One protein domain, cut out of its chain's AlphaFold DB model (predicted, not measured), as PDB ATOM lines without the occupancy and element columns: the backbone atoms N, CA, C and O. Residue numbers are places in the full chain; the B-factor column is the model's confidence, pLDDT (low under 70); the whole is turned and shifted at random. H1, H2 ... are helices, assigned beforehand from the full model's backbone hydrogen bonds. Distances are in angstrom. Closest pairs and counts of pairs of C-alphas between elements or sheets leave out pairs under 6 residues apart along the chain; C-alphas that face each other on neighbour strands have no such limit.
ATOM      1  N   GLN A   8     182.853 175.359 197.114       85.12
ATOM      2  CA  GLN A   8     183.878 174.798 196.241       85.12
ATOM      3  C   GLN A   8     183.959 173.269 196.346       85.12
ATOM      4  O   GLN A   8     184.093 172.600 195.326       85.12
ATOM      5  N   ILE A   9     183.819 172.707 197.551       85.62
ATOM      6  CA  ILE A   9     183.816 171.251 197.768       85.62
ATOM      7  C   ILE A   9     182.571 170.623 197.131       85.62
ATOM      8  O   ILE A   9     182.660 169.564 196.512       85.62
ATOM      9  N   ILE A  10     181.415 171.284 197.244       85.50
ATOM     10  CA  ILE A  10     180.159 170.831 196.632       85.50
ATOM     11  C   ILE A  10     180.305 170.810 195.107       85.50
ATOM     12  O   ILE A  10     180.037 169.789 194.478       85.50
ATOM     13  N   ILE A  11     180.792 171.902 194.515       89.69
ATOM     14  CA  ILE A  11     180.993 172.001 193.068       89.69
ATOM     15  C   ILE A  11     182.002 170.959 192.575       89.69
ATOM     16  O   ILE A  11     181.707 170.240 191.625       89.69
ATOM     17  N   GLN A  12     183.151 170.810 193.238       86.75
ATOM     18  CA  GLN A  12     184.160 169.816 192.852       86.75
ATOM     19  C   GLN A  12     183.631 168.380 192.894       86.75
ATOM     20  O   GLN A  12     184.048 167.548 192.092       86.75
ATOM     21  N   LYS A  13     182.724 168.084 193.831       85.81
ATOM     22  CA  LYS A  13     182.185 166.738 194.025       85.81
ATOM     23  C   LYS A  13     181.004 166.416 193.111       85.81
ATOM     24  O   LYS A  13     180.857 165.260 192.722       85.81
ATOM     25  N   TYR A  14     180.148 167.395 192.822       87.12
ATOM     26  CA  TYR A  14     178.841 167.147 192.202       87.12
ATOM     27  C   TYR A  14     178.650 167.804 190.834       87.12
ATOM     28  O   TYR A  14     177.752 167.387 190.106       87.12
ATOM     29  N   ALA A  15     179.448 168.809 190.465       90.56
ATOM     30  CA  ALA A  15     179.353 169.415 189.141       90.56
ATOM     31  C   ALA A  15     180.190 168.650 188.109       90.56
ATOM     32  O   ALA A  15     181.265 168.126 188.420       90.56
ATOM     33  N   LYS A  16     179.717 168.634 186.859       91.88
ATOM     34  CA  LYS A  16     180.480 168.097 185.724       91.88
ATOM     35  C   LYS A  16     181.806 168.834 185.581       91.88
ATOM     36  O   LYS A  16     181.848 170.056 185.703       91.88
ATOM     37  N   THR A  17     182.878 168.092 185.312       89.81
ATOM     38  CA  THR A  17     184.260 168.599 185.308       89.81
ATOM     39  C   THR A  17     184.444 169.827 184.414       89.81
ATOM     40  O   THR A  17     185.074 170.797 184.824       89.81
ATOM     41  N   ASP A  18     183.850 169.821 183.222       92.12
ATOM     42  CA  ASP A  18     183.890 170.920 182.251       92.12
ATOM     43  C   ASP A  18     183.052 172.143 182.669       92.12
ATOM     44  O   ASP A  18     183.271 173.244 182.172       92.12
ATOM     45  N   GLN A  19     182.127 171.974 183.617       91.62
ATOM     46  CA  GLN A  19     181.232 173.017 184.124       91.62
ATOM     47  C   GLN A  19     181.659 173.580 185.489       91.62
ATOM     48  O   GLN A  19     181.085 174.569 185.945       91.62
ATOM     49  N   GLN A  20     182.670 173.001 186.154       91.44
ATOM     50  CA  GLN A  20     183.050 173.372 187.527       91.44
ATOM     51  C   GLN A  20     183.399 174.858 187.683       91.44
ATOM     52  O   GLN A  20     183.021 175.466 188.681       91.44
ATOM     53  N   GLY A  21     184.071 175.466 186.700       93.19
ATOM     54  CA  GLY A  21     184.417 176.892 186.748       93.19
ATOM     55  C   GLY A  21     183.187 177.807 186.730       93.19
ATOM     56  O   GLY A  21     183.085 178.728 187.540       93.19
ATOM     57  N   ILE A  22     182.226 177.517 185.848       92.94
ATOM     58  CA  ILE A  22     180.969 178.276 185.710       92.94
ATOM     59  C   ILE A  22     180.063 178.040 186.926       92.94
ATOM     60  O   ILE A  22     179.421 178.959 187.439       92.94
ATOM     61  N   ALA A  23     180.021 176.803 187.417       93.62
ATOM     62  CA  ALA A  23     179.248 176.454 188.596       93.62
ATOM     63  C   ALA A  23     179.805 177.135 189.858       93.62
ATOM     64  O   ALA A  23     179.031 177.634 190.675       93.62
ATOM     65  N   LEU A  24     181.133 177.223 189.992       94.69
ATOM     66  CA  LEU A  24     181.776 177.924 191.103       94.69
ATOM     67  C   LEU A  24     181.484 179.426 191.071       94.69
ATOM     68  O   LEU A  24     181.080 179.970 192.093       94.69
ATOM     69  N   SER A  25     181.627 180.085 189.917       95.12
ATOM     70  CA  SER A  25     181.340 181.523 189.813       95.12
ATOM     71  C   SER A  25     179.882 181.844 190.146       95.12
ATOM     72  O   SER A  25     179.603 182.813 190.851       95.12
ATOM     73  N   THR A  26     178.953 180.986 189.717       95.62
ATOM     74  CA  THR A  26     177.530 181.118 190.046       95.62
ATOM     75  C   THR A  26     177.272 180.917 191.541       95.62
ATOM     76  O   THR A  26     176.573 181.727 192.148       95.62
ATOM     77  N   ALA A  27     177.852 179.881 192.157       93.44
ATOM     78  CA  ALA A  27     177.712 179.621 193.590       93.44
ATOM     79  C   ALA A  27     178.272 180.770 194.447       93.44
ATOM     80  O   ALA A  27     177.618 181.204 195.395       93.44
ATOM     81  N   THR A  28     179.442 181.304 194.085       94.00
ATOM     82  CA  THR A  28     180.031 182.480 194.743       94.00
ATOM     83  C   THR A  28     179.111 183.691 194.629       94.00
ATOM     84  O   THR A  28     178.792 184.306 195.645       94.00
ATOM     85  N   ALA A  29     178.597 183.981 193.431       94.62
ATOM     86  CA  ALA A  29     177.677 185.098 193.233       94.62
ATOM     87  C   ALA A  29     176.391 184.954 194.064       94.62
ATOM     88  O   ALA A  29     175.894 185.943 194.595       94.62
ATOM     89  N   MET A  30     175.862 183.736 194.233       93.62
ATOM     90  CA  MET A  30     174.711 183.514 195.115       93.62
ATOM     91  C   MET A  30     175.016 183.883 196.570       93.62
ATOM     92  O   MET A  30     174.177 184.503 197.216       93.62
ATOM     93  N   LEU A  31     176.190 183.518 197.085       91.38
ATOM     94  CA  LEU A  31     176.569 183.785 198.478       91.38
ATOM     95  C   LEU A  31     176.851 185.259 198.731       91.38
ATOM     96  O   LEU A  31     176.492 185.783 199.777       91.38
ATOM     97  N   GLU A  32     177.480 185.932 197.771       92.06
ATOM     98  CA  GLU A  32     177.825 187.348 197.900       92.06
ATOM     99  C   GLU A  32     176.600 188.259 197.766       92.06
ATOM    100  O   GLU A  32     176.519 189.291 198.431       92.06
ATOM    101  N   ARG A  33     175.637 187.893 196.909       91.44
ATOM    102  CA  ARG A  33     174.466 188.735 196.610       91.44
ATOM    103  C   ARG A  33     173.311 188.562 197.591       91.44
ATOM    104  O   ARG A  33     172.422 189.409 197.611       91.44
ATOM    105  N   ASN A  34     173.297 187.490 198.382       87.44
ATOM    106  CA  ASN A  34     172.168 187.159 199.248       87.44
ATOM    107  C   ASN A  34     172.596 187.113 200.715       87.44
ATOM    108  O   ASN A  34     173.454 186.328 201.101       87.44
ATOM    109  N   SER A  35     171.934 187.904 201.562       86.88
ATOM    110  CA  SER A  35     172.121 187.879 203.020       86.88
ATOM    111  C   SER A  35     171.326 186.740 203.670       86.88
ATOM    112  O   SER A  35     170.507 186.967 204.557       86.88
ATOM    113  N   VAL A  36     171.528 185.519 203.181       88.25
ATOM    114  CA  VAL A  36     170.893 184.295 203.687       88.25
ATOM    115  C   VAL A  36     171.935 183.393 204.330       88.25
ATOM    116  O   VAL A  36     173.132 183.525 204.072       88.25
ATOM    117  N   GLU A  37     171.490 182.457 205.165       88.81
ATOM    118  CA  GLU A  37     172.393 181.476 205.754       88.81
ATOM    119  C   GLU A  37     173.093 180.661 204.642       88.81
ATOM    120  O   GLU A  37     172.410 180.097 203.778       88.81
ATOM    121  N   PRO A  38     174.439 180.561 204.637       88.75
ATOM    122  CA  PRO A  38     175.179 179.860 203.584       88.75
ATOM    123  C   PRO A  38     174.737 178.408 203.382       88.75
ATOM    124  O   PRO A  38     174.765 177.894 202.262       88.75
ATOM    125  N   GLY A  39     174.288 177.745 204.450       87.81
ATOM    126  CA  GLY A  39     173.800 176.377 204.372       87.81
ATOM    127  C   GLY A  39     172.525 176.228 203.531       87.81
ATOM    128  O   GLY A  39     172.397 175.221 202.837       87.81
ATOM    129  N   ILE A  40     171.650 177.241 203.458       93.25
ATOM    130  CA  ILE A  40     170.480 177.236 202.556       93.25
ATOM    131  C   ILE A  40     170.941 177.165 201.099       93.25
ATOM    132  O   ILE A  40     170.468 176.327 200.328       93.25
ATOM    133  N   ILE A  41     171.910 178.007 200.730       94.06
ATOM    134  CA  ILE A  41     172.479 178.019 199.377       94.06
ATOM    135  C   ILE A  41     173.153 176.677 199.085       94.06
ATOM    136  O   ILE A  41     172.907 176.095 198.031       94.06
ATOM    137  N   ASN A  42     173.928 176.135 200.026       91.50
ATOM    138  CA  ASN A  42     174.567 174.826 199.873       91.50
ATOM    139  C   ASN A  42     173.555 173.706 199.590       91.50
ATOM    140  O   ASN A  42     173.790 172.876 198.709       91.50
ATOM    141  N   VAL A  43     172.418 173.685 200.294       93.06
ATOM    142  CA  VAL A  43     171.352 172.699 200.057       93.06
ATOM    143  C   VAL A  43     170.746 172.862 198.664       93.06
ATOM    144  O   VAL A  43     170.595 171.870 197.948       93.06
ATOM    145  N   ILE A  44     170.467 174.096 198.236       94.06
ATOM    146  CA  ILE A  44     169.961 174.376 196.885       94.06
ATOM    147  C   ILE A  44     170.965 173.912 195.821       94.06
ATOM    148  O   ILE A  44     170.571 173.241 194.868       94.06
ATOM    149  N   LEU A  45     172.258 174.217 195.985       92.62
ATOM    150  CA  LEU A  45     173.314 173.790 195.061       92.62
ATOM    151  C   LEU A  45     173.344 172.265 194.924       92.62
ATOM    152  O   LEU A  45     173.318 171.750 193.806       92.62
ATOM    153  N   MET A  46     173.350 171.541 196.046       91.25
ATOM    154  CA  MET A  46     173.347 170.075 196.046       91.25
ATOM    155  C   MET A  46     172.108 169.506 195.353       91.25
ATOM    156  O   MET A  46     172.235 168.604 194.524       91.25
ATOM    157  N   LEU A  47     170.923 170.043 195.654       91.31
ATOM    158  CA  LEU A  47     169.673 169.582 195.057       91.31
ATOM    159  C   LEU A  47     169.668 169.815 193.542       91.31
ATOM    160  O   LEU A  47     169.384 168.905 192.767       91.31
ATOM    161  N   VAL A  48     170.017 171.022 193.097       92.25
ATOM    162  CA  VAL A  48     169.993 171.363 191.673       92.25
ATOM    163  C   VAL A  48     171.019 170.542 190.894       92.25
ATOM    164  O   VAL A  48     170.666 169.984 189.856       92.25
ATOM    165  N   LEU A  49     172.245 170.395 191.406       89.31
ATOM    166  CA  LEU A  49     173.281 169.572 190.769       89.31
ATOM    167  C   LEU A  49     172.864 168.103 190.668       89.31
ATOM    168  O   LEU A  49     173.043 167.491 189.617       89.31
ATOM    169  N   LYS A  50     172.250 167.545 191.720       88.00
ATOM    170  CA  LYS A  50     171.723 166.173 191.709       88.00
ATOM    171  C   LYS A  50     170.643 165.982 190.639       88.00
ATOM    172  O   LYS A  50     170.626 164.957 189.967       88.00
ATOM    173  N   HIS A  51     169.748 166.955 190.473       86.50
ATOM    174  CA  HIS A  51     168.608 166.847 189.557       86.50
ATOM    175  C   HIS A  51     168.910 167.238 188.108       86.50
ATOM    176  O   HIS A  51     168.191 166.810 187.208       86.50
ATOM    177  N   LYS A  52     169.950 168.040 187.871       88.06
ATOM    178  CA  LYS A  52     170.347 168.512 186.537       88.06
ATOM    179  C   LYS A  52     171.643 167.876 186.041       88.06
ATOM    180  O   LYS A  52     172.384 168.501 185.292       88.06
ATOM    181  N   ASP A  53     171.910 166.641 186.463       89.81
ATOM    182  CA  ASP A  53     173.047 165.841 185.993       89.81
ATOM    183  C   ASP A  53     174.385 166.602 186.088       89.81
ATOM    184  O   ASP A  53     175.133 166.753 185.120       89.81
ATOM    185  N   GLY A  54     174.637 167.188 187.261       88.31
ATOM    186  CA  GLY A  54     175.851 167.943 187.565       88.31
ATOM    187  C   GLY A  54     175.978 169.291 186.850       88.31
ATOM    188  O   GLY A  54     177.054 169.889 186.877       88.31
ATOM    189  N   ILE A  55     174.916 169.790 186.213       92.19
ATOM    190  CA  ILE A  55     174.902 171.101 185.558       92.19
ATOM    191  C   ILE A  55     174.229 172.116 186.477       92.19
ATOM    192  O   ILE A  55     173.042 172.001 186.790       92.19
ATOM    193  N   LEU A  56     174.979 173.143 186.877       93.44
ATOM    194  CA  LEU A  56     174.413 174.270 187.608       93.44
ATOM    195  C   LEU A  56     173.849 175.310 186.620       93.44
ATOM    196  O   LEU A  56     174.584 175.776 185.751       93.44
ATOM    197  N   PRO A  57     172.563 175.687 186.722       93.81
ATOM    198  CA  PRO A  57     171.966 176.743 185.910       93.81
ATOM    199  C   PRO A  57     172.576 178.122 186.157       93.81
ATOM    200  O   PRO A  57     173.287 178.351 187.130       93.81
ATOM    201  N   THR A  58     172.187 179.075 185.310       93.25
ATOM    202  CA  THR A  58     172.529 180.495 185.458       93.25
ATOM    203  C   THR A  58     172.093 181.068 186.805       93.25
ATOM    204  O   THR A  58     171.054 180.669 187.338       93.25
ATOM    205  N   LEU A  59     172.787 182.111 187.259       93.69
ATOM    206  CA  LEU A  59     172.481 182.840 188.489       93.69
ATOM    207  C   LEU A  59     171.004 183.246 188.627       93.69
ATOM    208  O   LEU A  59     170.405 182.956 189.653       93.69
ATOM    209  N   ASN A  60     170.380 183.804 187.584       92.69
ATOM    210  CA  ASN A  60     168.970 184.225 187.642       92.69
ATOM    211  C   ASN A  60     168.018 183.066 187.971       92.69
ATOM    212  O   ASN A  60     167.089 183.220 188.756       92.69
ATOM    213  N   TYR A  61     168.248 181.886 187.386       94.12
ATOM    214  CA  TYR A  61     167.454 180.697 187.703       94.12
ATOM    215  C   TYR A  61     167.631 180.310 189.173       94.12
ATOM    216  O   TYR A  61     166.665 179.992 189.862       94.12
ATOM    217  N   MET A  62     168.872 180.343 189.652       95.88
ATOM    218  CA  MET A  62     169.195 179.992 191.028       95.88
ATOM    219  C   MET A  62     168.594 180.983 192.036       95.88
ATOM    220  O   MET A  62     168.101 180.557 193.076       95.88
ATOM    221  N   GLU A  63     168.563 182.276 191.709       93.62
ATOM    222  CA  GLU A  63     167.895 183.319 192.499       93.62
ATOM    223  C   GLU A  63     166.383 183.099 192.557       93.62
ATOM    224  O   GLU A  63     165.797 183.191 193.630       93.62
ATOM    225  N   VAL A  64     165.749 182.715 191.443       95.44
ATOM    226  CA  VAL A  64     164.323 182.349 191.438       95.44
ATOM    227  C   VAL A  64     164.051 181.173 192.380       95.44
ATOM    228  O   VAL A  64     163.097 181.229 193.153       95.44
ATOM    229  N   VAL A  65     164.889 180.128 192.359       94.31
ATOM    230  CA  VAL A  65     164.753 178.986 193.283       94.31
ATOM    231  C   VAL A  65     164.934 179.426 194.735       94.31
ATOM    232  O   VAL A  65     164.127 179.055 195.585       94.31
ATOM    233  N   LEU A  66     165.956 180.236 195.021       95.19
ATOM    234  CA  LEU A  66     166.199 180.756 196.364       95.19
ATOM    235  C   LEU A  66     165.003 181.573 196.863       95.19
ATOM    236  O   LEU A  66     164.481 181.294 197.937       95.19
ATOM    237  N   HIS A  67     164.521 182.533 196.075       95.56
ATOM    238  CA  HIS A  67     163.375 183.357 196.447       95.56
ATOM    239  C   HIS A  67     162.096 182.537 196.644       95.56
ATOM    240  O   HIS A  67     161.347 182.812 197.577       95.56
ATOM    241  N   ASP A  68     161.856 181.511 195.824       95.56
ATOM    242  CA  ASP A  68     160.738 180.584 196.026       95.56
ATOM    243  C   ASP A  68     160.820 179.874 197.388       95.56
ATOM    244  O   ASP A  68     159.814 179.777 198.090       95.56
ATOM    245  N   TRP A  69     162.011 179.426 197.797       95.81
ATOM    246  CA  TRP A  69     162.212 178.769 199.093       95.81
ATOM    247  C   TRP A  69     161.999 179.742 200.254       95.81
ATOM    248  O   TRP A  69     161.262 179.427 201.190       95.81
ATOM    249  N   LEU A  70     162.570 180.946 200.162       94.94
ATOM    250  CA  LEU A  70     162.394 181.993 201.172       94.94
ATOM    251  C   LEU A  70     160.914 182.377 201.333       94.94
ATOM    252  O   LEU A  70     160.411 182.462 202.451       94.94
ATOM    253  N   ASN A  71     160.187 182.534 200.221       95.75
ATOM    254  CA  ASN A  71     158.754 182.850 200.225       95.75
ATOM    255  C   ASN A  71     157.899 181.734 200.844       95.75
ATOM    256  O   ASN A  71     156.801 181.996 201.333       95.75
ATOM    257  N   LYS A  72     158.397 180.494 200.844       94.62
ATOM    258  CA  LYS A  72     157.766 179.338 201.496       94.62
ATOM    259  C   LYS A  72     158.190 179.160 202.955       94.62
ATOM    260  O   LYS A  72     157.814 178.171 203.576       94.62
ATOM    261  N   GLY A  73     158.930 180.123 203.505       93.94
ATOM    262  CA  GLY A  73     159.309 180.163 204.912       93.94
ATOM    263  C   GLY A  73     160.610 179.436 205.242       93.94
ATOM    264  O   GLY A  73     160.894 179.253 206.419       93.94
ATOM    265  N   VAL A  74     161.410 179.038 204.248       94.75
ATOM    266  CA  VAL A  74     162.747 178.484 204.502       94.75
ATOM    267  C   VAL A  74     163.660 179.612 204.974       94.75
ATOM    268  O   VAL A  74     163.967 180.508 204.192       94.75
ATOM    269  N   GLN A  75     164.080 179.594 206.240       93.81
ATOM    270  CA  GLN A  75     164.913 180.657 206.823       93.81
ATOM    271  C   GLN A  75     166.211 180.147 207.440       93.81
ATOM    272  O   GLN A  75     167.134 180.935 207.638       93.81
ATOM    273  N   THR A  76     166.291 178.845 207.705       93.81
ATOM    274  CA  THR A  76     167.476 178.186 208.246       93.81
ATOM    275  C   THR A  76     167.945 177.051 207.344       93.81
ATOM    276  O   THR A  76     167.198 176.530 206.507       93.81
ATOM    277  N   THR A  77     169.181 176.604 207.536       88.50
ATOM    278  CA  THR A  77     169.683 175.391 206.882       88.50
ATOM    279  C   THR A  77     168.842 174.159 207.214       88.50
ATOM    280  O   THR A  77     168.644 173.298 206.355       88.50
ATOM    281  N   GLU A  78     168.340 174.053 208.445       88.69
ATOM    282  CA  GLU A  78     167.478 172.941 208.847       88.69
ATOM    283  C   GLU A  78     166.160 172.955 208.062       88.69
ATOM    284  O   GLU A  78     165.758 171.922 207.520       88.69
ATOM    285  N   ASP A  79     165.545 174.129 207.888       91.31
ATOM    286  CA  ASP A  79     164.359 174.282 207.040       91.31
ATOM    287  C   ASP A  79     164.652 173.863 205.600       91.31
ATOM    288  O   ASP A  79     163.853 173.161 204.984       91.31
ATOM    289  N   ALA A  80     165.812 174.255 205.067       90.94
ATOM    290  CA  ALA A  80     166.224 173.924 203.708       90.94
ATOM    291  C   ALA A  80     166.372 172.406 203.513       90.94
ATOM    292  O   ALA A  80     165.887 171.867 202.518       90.94
ATOM    293  N   LEU A  81     166.985 171.704 204.475       89.38
ATOM    294  CA  LEU A  81     167.128 170.243 204.470       89.38
ATOM    295  C   LEU A  81     165.780 169.520 204.572       89.38
ATOM    296  O   LEU A  81     165.517 168.545 203.856       89.38
ATOM    297  N   ASN A  82     164.905 170.003 205.452       89.94
ATOM    298  CA  ASN A  82     163.561 169.459 205.612       89.94
ATOM    299  C   ASN A  82     162.733 169.679 204.339       89.94
ATOM    300  O   ASN A  82     162.064 168.767 203.843       89.94
ATOM    301  N   TYR A  83     162.814 170.875 203.760       91.38
ATOM    302  CA  TYR A  83     162.112 171.236 202.537       91.38
ATOM    303  C   TYR A  83     162.620 170.440 201.326       91.38
ATOM    304  O   TYR A  83     161.804 169.906 200.568       91.38
ATOM    305  N   SER A  84     163.939 170.252 201.182       89.31
ATOM    306  CA  SER A  84     164.515 169.431 200.109       89.31
ATOM    307  C   SER A  84     164.077 167.970 200.201       89.31
ATOM    308  O   SER A  84     163.707 167.371 199.194       89.31
ATOM    309  N   THR A  85     164.039 167.402 201.410       85.81
ATOM    310  CA  THR A  85     163.607 166.012 201.635       85.81
ATOM    311  C   THR A  85     162.136 165.805 201.255       85.81
ATOM    312  O   THR A  85     161.767 164.802 200.630       85.81
ATOM    313  N   ASN A  86     161.282 166.780 201.581       85.56
ATOM    314  CA  ASN A  86     159.875 166.771 201.188       85.56
ATOM    315  C   ASN A  86     159.703 166.875 199.664       85.56
ATOM    316  O   ASN A  86     158.887 166.149 199.093       85.56
ATOM    317  N   LEU A  87     160.481 167.734 198.999       85.62
ATOM    318  CA  LEU A  87     160.508 167.864 197.537       85.62
ATOM    319  C   LEU A  87     160.905 166.554 196.851       85.62
ATOM    320  O   LEU A  87     160.189 166.092 195.962       85.62
ATOM    321  N   GLU A  88     161.989 165.918 197.298       81.00
ATOM    322  CA  GLU A  88     162.434 164.628 196.756       81.00
ATOM    323  C   GLU A  88     161.366 163.544 196.931       81.00
ATOM    324  O   GLU A  88     161.043 162.829 195.984       81.00
ATOM    325  N   SER A  89     160.732 163.483 198.104       77.62
ATOM    326  CA  SER A  89     159.636 162.544 198.370       77.62
ATOM    327  C   SER A  89     158.438 162.761 197.438       77.62
ATOM    328  O   SER A  89     157.792 161.801 197.015       77.62
ATOM    329  N   GLN A  90     158.123 164.013 197.097       77.62
ATOM    330  CA  GLN A  90     157.066 164.328 196.134       77.62
ATOM    331  C   GLN A  90     157.460 163.964 194.700       77.62
ATOM    332  O   GLN A  90     156.614 163.481 193.947       77.62
ATOM    333  N   TRP A  91     158.721 164.161 194.312       73.50
ATOM    334  CA  TRP A  91     159.216 163.778 192.991       73.50
ATOM    335  C   TRP A  91     159.260 162.264 192.797       73.50
ATOM    336  O   TRP A  91     158.840 161.787 191.747       73.50
ATOM    337  N   GLU A  92     159.663 161.499 193.810       67.94
ATOM    338  CA  GLU A  92     159.631 160.032 193.755       67.94
ATOM    339  C   GLU A  92     158.190 159.495 193.713       67.94
ATOM    340  O   GLU A  92     157.873 158.607 192.917       67.94
ATOM    341  N   LYS A  93     157.261 160.102 194.467       60.72
ATOM    342  CA  LYS A  93     155.824 159.795 194.345       60.72
ATOM    343  C   LYS A  93     155.283 160.128 192.954       60.72
ATOM    344  O   LYS A  93     154.513 159.344 192.407       60.72
ATOM    345  N   LYS A  94     155.698 161.249 192.353       57.81
ATOM    346  CA  LYS A  94     155.318 161.599 190.976       57.81
ATOM    347  C   LYS A  94     155.891 160.618 189.958       57.81
ATOM    348  O   LYS A  94     155.121 160.162 189.130       57.81
ATOM    349  N   LYS A  95     157.163 160.211 190.050       53.47
ATOM    350  CA  LYS A  95     157.754 159.186 189.162       53.47
ATOM    351  C   LYS A  95     157.026 157.840 189.237       53.47
ATOM    352  O   LYS A  95     156.866 157.182 188.217       53.47
ATOM    353  N   SER A  96     156.555 157.453 190.423       48.50
ATOM    354  CA  SER A  96     155.730 156.250 190.618       48.50
ATOM    355  C   SER A  96     154.370 156.344 189.907       48.50
ATOM    356  O   SER A  96     153.906 155.369 189.317       48.50
ATOM    357  N   VAL A  97     153.754 157.531 189.897       52.06
ATOM    358  CA  VAL A  97     152.467 157.790 189.222       52.06
ATOM    359  C   VAL A  97     152.642 158.037 187.716       52.06
ATOM    360  O   VAL A  97     151.761 157.714 186.925       52.06
ATOM    361  N   GLN A  98     153.796 158.549 187.289       45.50
ATOM    362  CA  GLN A  98     154.130 158.904 185.907       45.50
ATOM    363  C   GLN A  98     154.634 157.691 185.105       45.50
ATOM    364  O   GLN A  98     155.580 157.776 184.330       45.50
ATOM    365  N   LYS A  99     153.979 156.542 185.290       44.38
ATOM    366  CA  LYS A  99     154.052 155.388 184.389       44.38
ATOM    367  C   LYS A  99     152.760 155.332 183.568       44.38
ATOM    368  O   LYS A  99     152.054 154.332 183.573       44.38
ATOM    369  N   VAL A 100     152.401 156.451 182.939       50.41
ATOM    370  CA  VAL A 100     151.216 156.577 182.081       50.41
ATOM    371  C   VAL A 100     151.611 157.365 180.836       50.41
ATOM    372  O   VAL A 100     151.898 158.552 180.940       50.41
ATOM    373  N   SER A 101     151.653 156.627 179.720       55.47
ATOM    374  CA  SER A 101     151.561 157.023 178.307       55.47
ATOM    375  C   SER A 101     152.096 158.409 177.948       55.47
ATOM    376  O   SER A 101     151.435 159.419 178.194       55.47
ATOM    377  N   GLU A 102     153.237 158.452 177.257       52.19
ATOM    378  CA  GLU A 102     153.477 159.560 176.330       52.19
ATOM    379  C   GLU A 102     152.241 159.691 175.413       52.19
ATOM    380  O   GLU A 102     151.674 158.667 175.015       52.19
ATOM    381  N   PRO A 103     151.712 160.903 175.182       58.34
ATOM    382  CA  PRO A 103     150.533 161.056 174.340       58.34
ATOM    383  C   PRO A 103     150.866 160.857 172.856       58.34
ATOM    384  O   PRO A 103     151.833 161.440 172.367       58.34
ATOM    385  N   ASP A 104     149.989 160.155 172.136       58.03
ATOM    386  CA  ASP A 104     150.120 159.816 170.705       58.03
ATOM    387  C   ASP A 104     150.449 161.019 169.787       58.03
ATOM    388  O   ASP A 104     151.077 160.862 168.742       58.03
ATOM    389  N   TRP A 105     150.091 162.250 170.184       60.91
ATOM    390  CA  TRP A 105     150.360 163.461 169.394       60.91
ATOM    391  C   TRP A 105     151.854 163.786 169.237       60.91
ATOM    392  O   TRP A 105     152.223 164.484 168.293       60.91
ATOM    393  N   LEU A 106     152.712 163.322 170.155       49.22
ATOM    394  CA  LEU A 106     154.154 163.575 170.089       49.22
ATOM    395  C   LEU A 106     154.818 162.722 168.996       49.22
ATOM    396  O   LEU A 106     155.687 163.221 168.280       49.22
ATOM    397  N   ASP A 107     154.360 161.482 168.825       66.12
ATOM    398  CA  ASP A 107     154.828 160.582 167.766       66.12
ATOM    399  C   ASP A 107     154.400 161.079 166.380       66.12
ATOM    400  O   ASP A 107     155.208 161.106 165.445       66.12
ATOM    401  N   ASP A 108     153.156 161.554 166.259       68.88
ATOM    402  CA  ASP A 108     152.650 162.161 165.026       68.88
ATOM    403  C   ASP A 108     153.453 163.415 164.639       68.88
ATOM    404  O   ASP A 108     153.796 163.596 163.469       68.88
ATOM    405  N   TYR A 109     153.836 164.245 165.617       60.78
ATOM    406  CA  TYR A 109     154.655 165.440 165.390       60.78
ATOM    407  C   TYR A 109     156.080 165.107 164.913       60.78
ATOM    408  O   TYR A 109     156.592 165.742 163.991       60.78
ATOM    409  N   ILE A 110     156.721 164.086 165.495       68.31
ATOM    410  CA  ILE A 110     158.065 163.641 165.087       68.31
ATOM    411  C   ILE A 110     158.043 163.068 163.663       68.31
ATOM    412  O   ILE A 110     158.955 163.318 162.872       68.31
ATOM    413  N   LYS A 111     156.989 162.325 163.314       72.25
ATOM    414  CA  LYS A 111     156.815 161.747 161.979       72.25
ATOM    415  C   LYS A 111     156.603 162.815 160.906       72.25
ATOM    416  O   LYS A 111     157.120 162.664 159.801       72.25
ATOM    417  N   ASP A 112     155.872 163.882 161.220       63.91
ATOM    418  CA  ASP A 112     155.639 164.990 160.290       63.91
ATOM    419  C   ASP A 112     156.932 165.777 160.019       63.91
ATOM    420  O   ASP A 112     157.258 166.059 158.867       63.91
ATOM    421  N   LEU A 113     157.747 166.010 161.056       64.12
ATOM    422  CA  LEU A 113     159.072 166.627 160.912       64.12
ATOM    423  C   LEU A 113     160.022 165.788 160.045       64.12
ATOM    424  O   LEU A 113     160.696 166.332 159.173       64.12
ATOM    425  N   ALA A 114     160.040 164.466 160.231       67.69
ATOM    426  CA  ALA A 114     160.891 163.571 159.446       67.69
ATOM    427  C   ALA A 114     160.517 163.533 157.949       67.69
ATOM    428  O   ALA A 114     161.378 163.284 157.110       67.69
ATOM    429  N   ASN A 115     159.253 163.801 157.609       64.69
ATOM    430  CA  ASN A 115     158.789 163.861 156.220       64.69
ATOM    431  C   ASN A 115     159.035 165.225 155.550       64.69
ATOM    432  O   ASN A 115     158.910 165.319 154.332       64.69
ATOM    433  N   MET A 116     159.367 166.275 156.312       55.09
ATOM    434  CA  MET A 116     159.687 167.606 155.774       55.09
ATOM    435  C   MET A 116     161.168 167.774 155.396       55.09
ATOM    436  O   MET A 116     161.502 168.703 154.664       55.09
ATOM    437  N   GLU A 117     162.050 166.891 155.873       47.41
ATOM    438  CA  GLU A 117     163.491 166.905 155.572       47.41
ATOM    439  C   GLU A 117     163.905 165.928 154.446       47.41
ATOM    440  O   GLU A 117     165.100 165.700 154.248       47.41
ATOM    441  N   ALA A 118     162.943 165.362 153.701       47.41
ATOM    442  CA  ALA A 118     163.161 164.409 152.602       47.41
ATOM    443  C   ALA A 118     162.865 164.995 151.210       47.41
ATOM    444  O   ALA A 118     161.864 165.732 151.064       47.41
TER     445      ALA A 118
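Overview. This is residues 8 to 118 of the 118 residues of the protein "DnaB_2 domain-containing protein" of Acholeplasmataceae bacterium (UniProt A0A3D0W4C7). What shape is this? A compact body has H3 in its middle, with H1, H2, H4 and the first part of H5 round it. Residues 89 to 118, including H6, stick out as an arm. What makes it? The 111 printed residues, all helix by class, hold six helices, H1 to H6 in chain order; the whole is loose, radius of gyration of the C-alphas 18.2 A, spanning 54 by 32 by 24 A.

Arrangement. What does the longest helix touch? H5, residues 77 to 97, touches H3, residues 38 to 51, with residues 77 to 84 alone; the closest C-alphas, of Thr 77 and Ile 40, are 4.8 A apart. What else touches H3, the hub? H1, residues 8 to 14, touches it, closest C-alphas Tyr 14 and Leu 49, 6.2 A. H2, residues 17 to 33, forms a hairpin with it, touching with residues 27 to 31 alone, closest C-alphas Leu 31 and Pro 38, 6.6 A. H4, residues 59 to 71, only just touches it, with 3 pairs of C-alphas within 8 A, closest Leu 66 and Ile 44, 7.4 A. Are the backbones whole? O i to N i+4 pairs are within hydrogen-bond range throughout H1, H3, H4, H5 and H6, residues 105 to 116, and in 11 of 13 in H2.

Along the chain. Where are the ends? H1 begins at C-alpha 8 (183.878, 174.798, 196.241); H6 ends at C-alpha 116 (159.687, 167.606, 155.774). Which are long? From first to last C-alpha H5 measures 30.3 A and H2 25.1 A.

Size, cuts and confidence. How large is it? The two C-alphas farthest apart, of Thr 76 and Ala 118, are 57.5 A apart. Is it continuous and sure? The printed part has no cut and no long link; pLDDT is under 70 at residues 92 to 110 and 112 to 118.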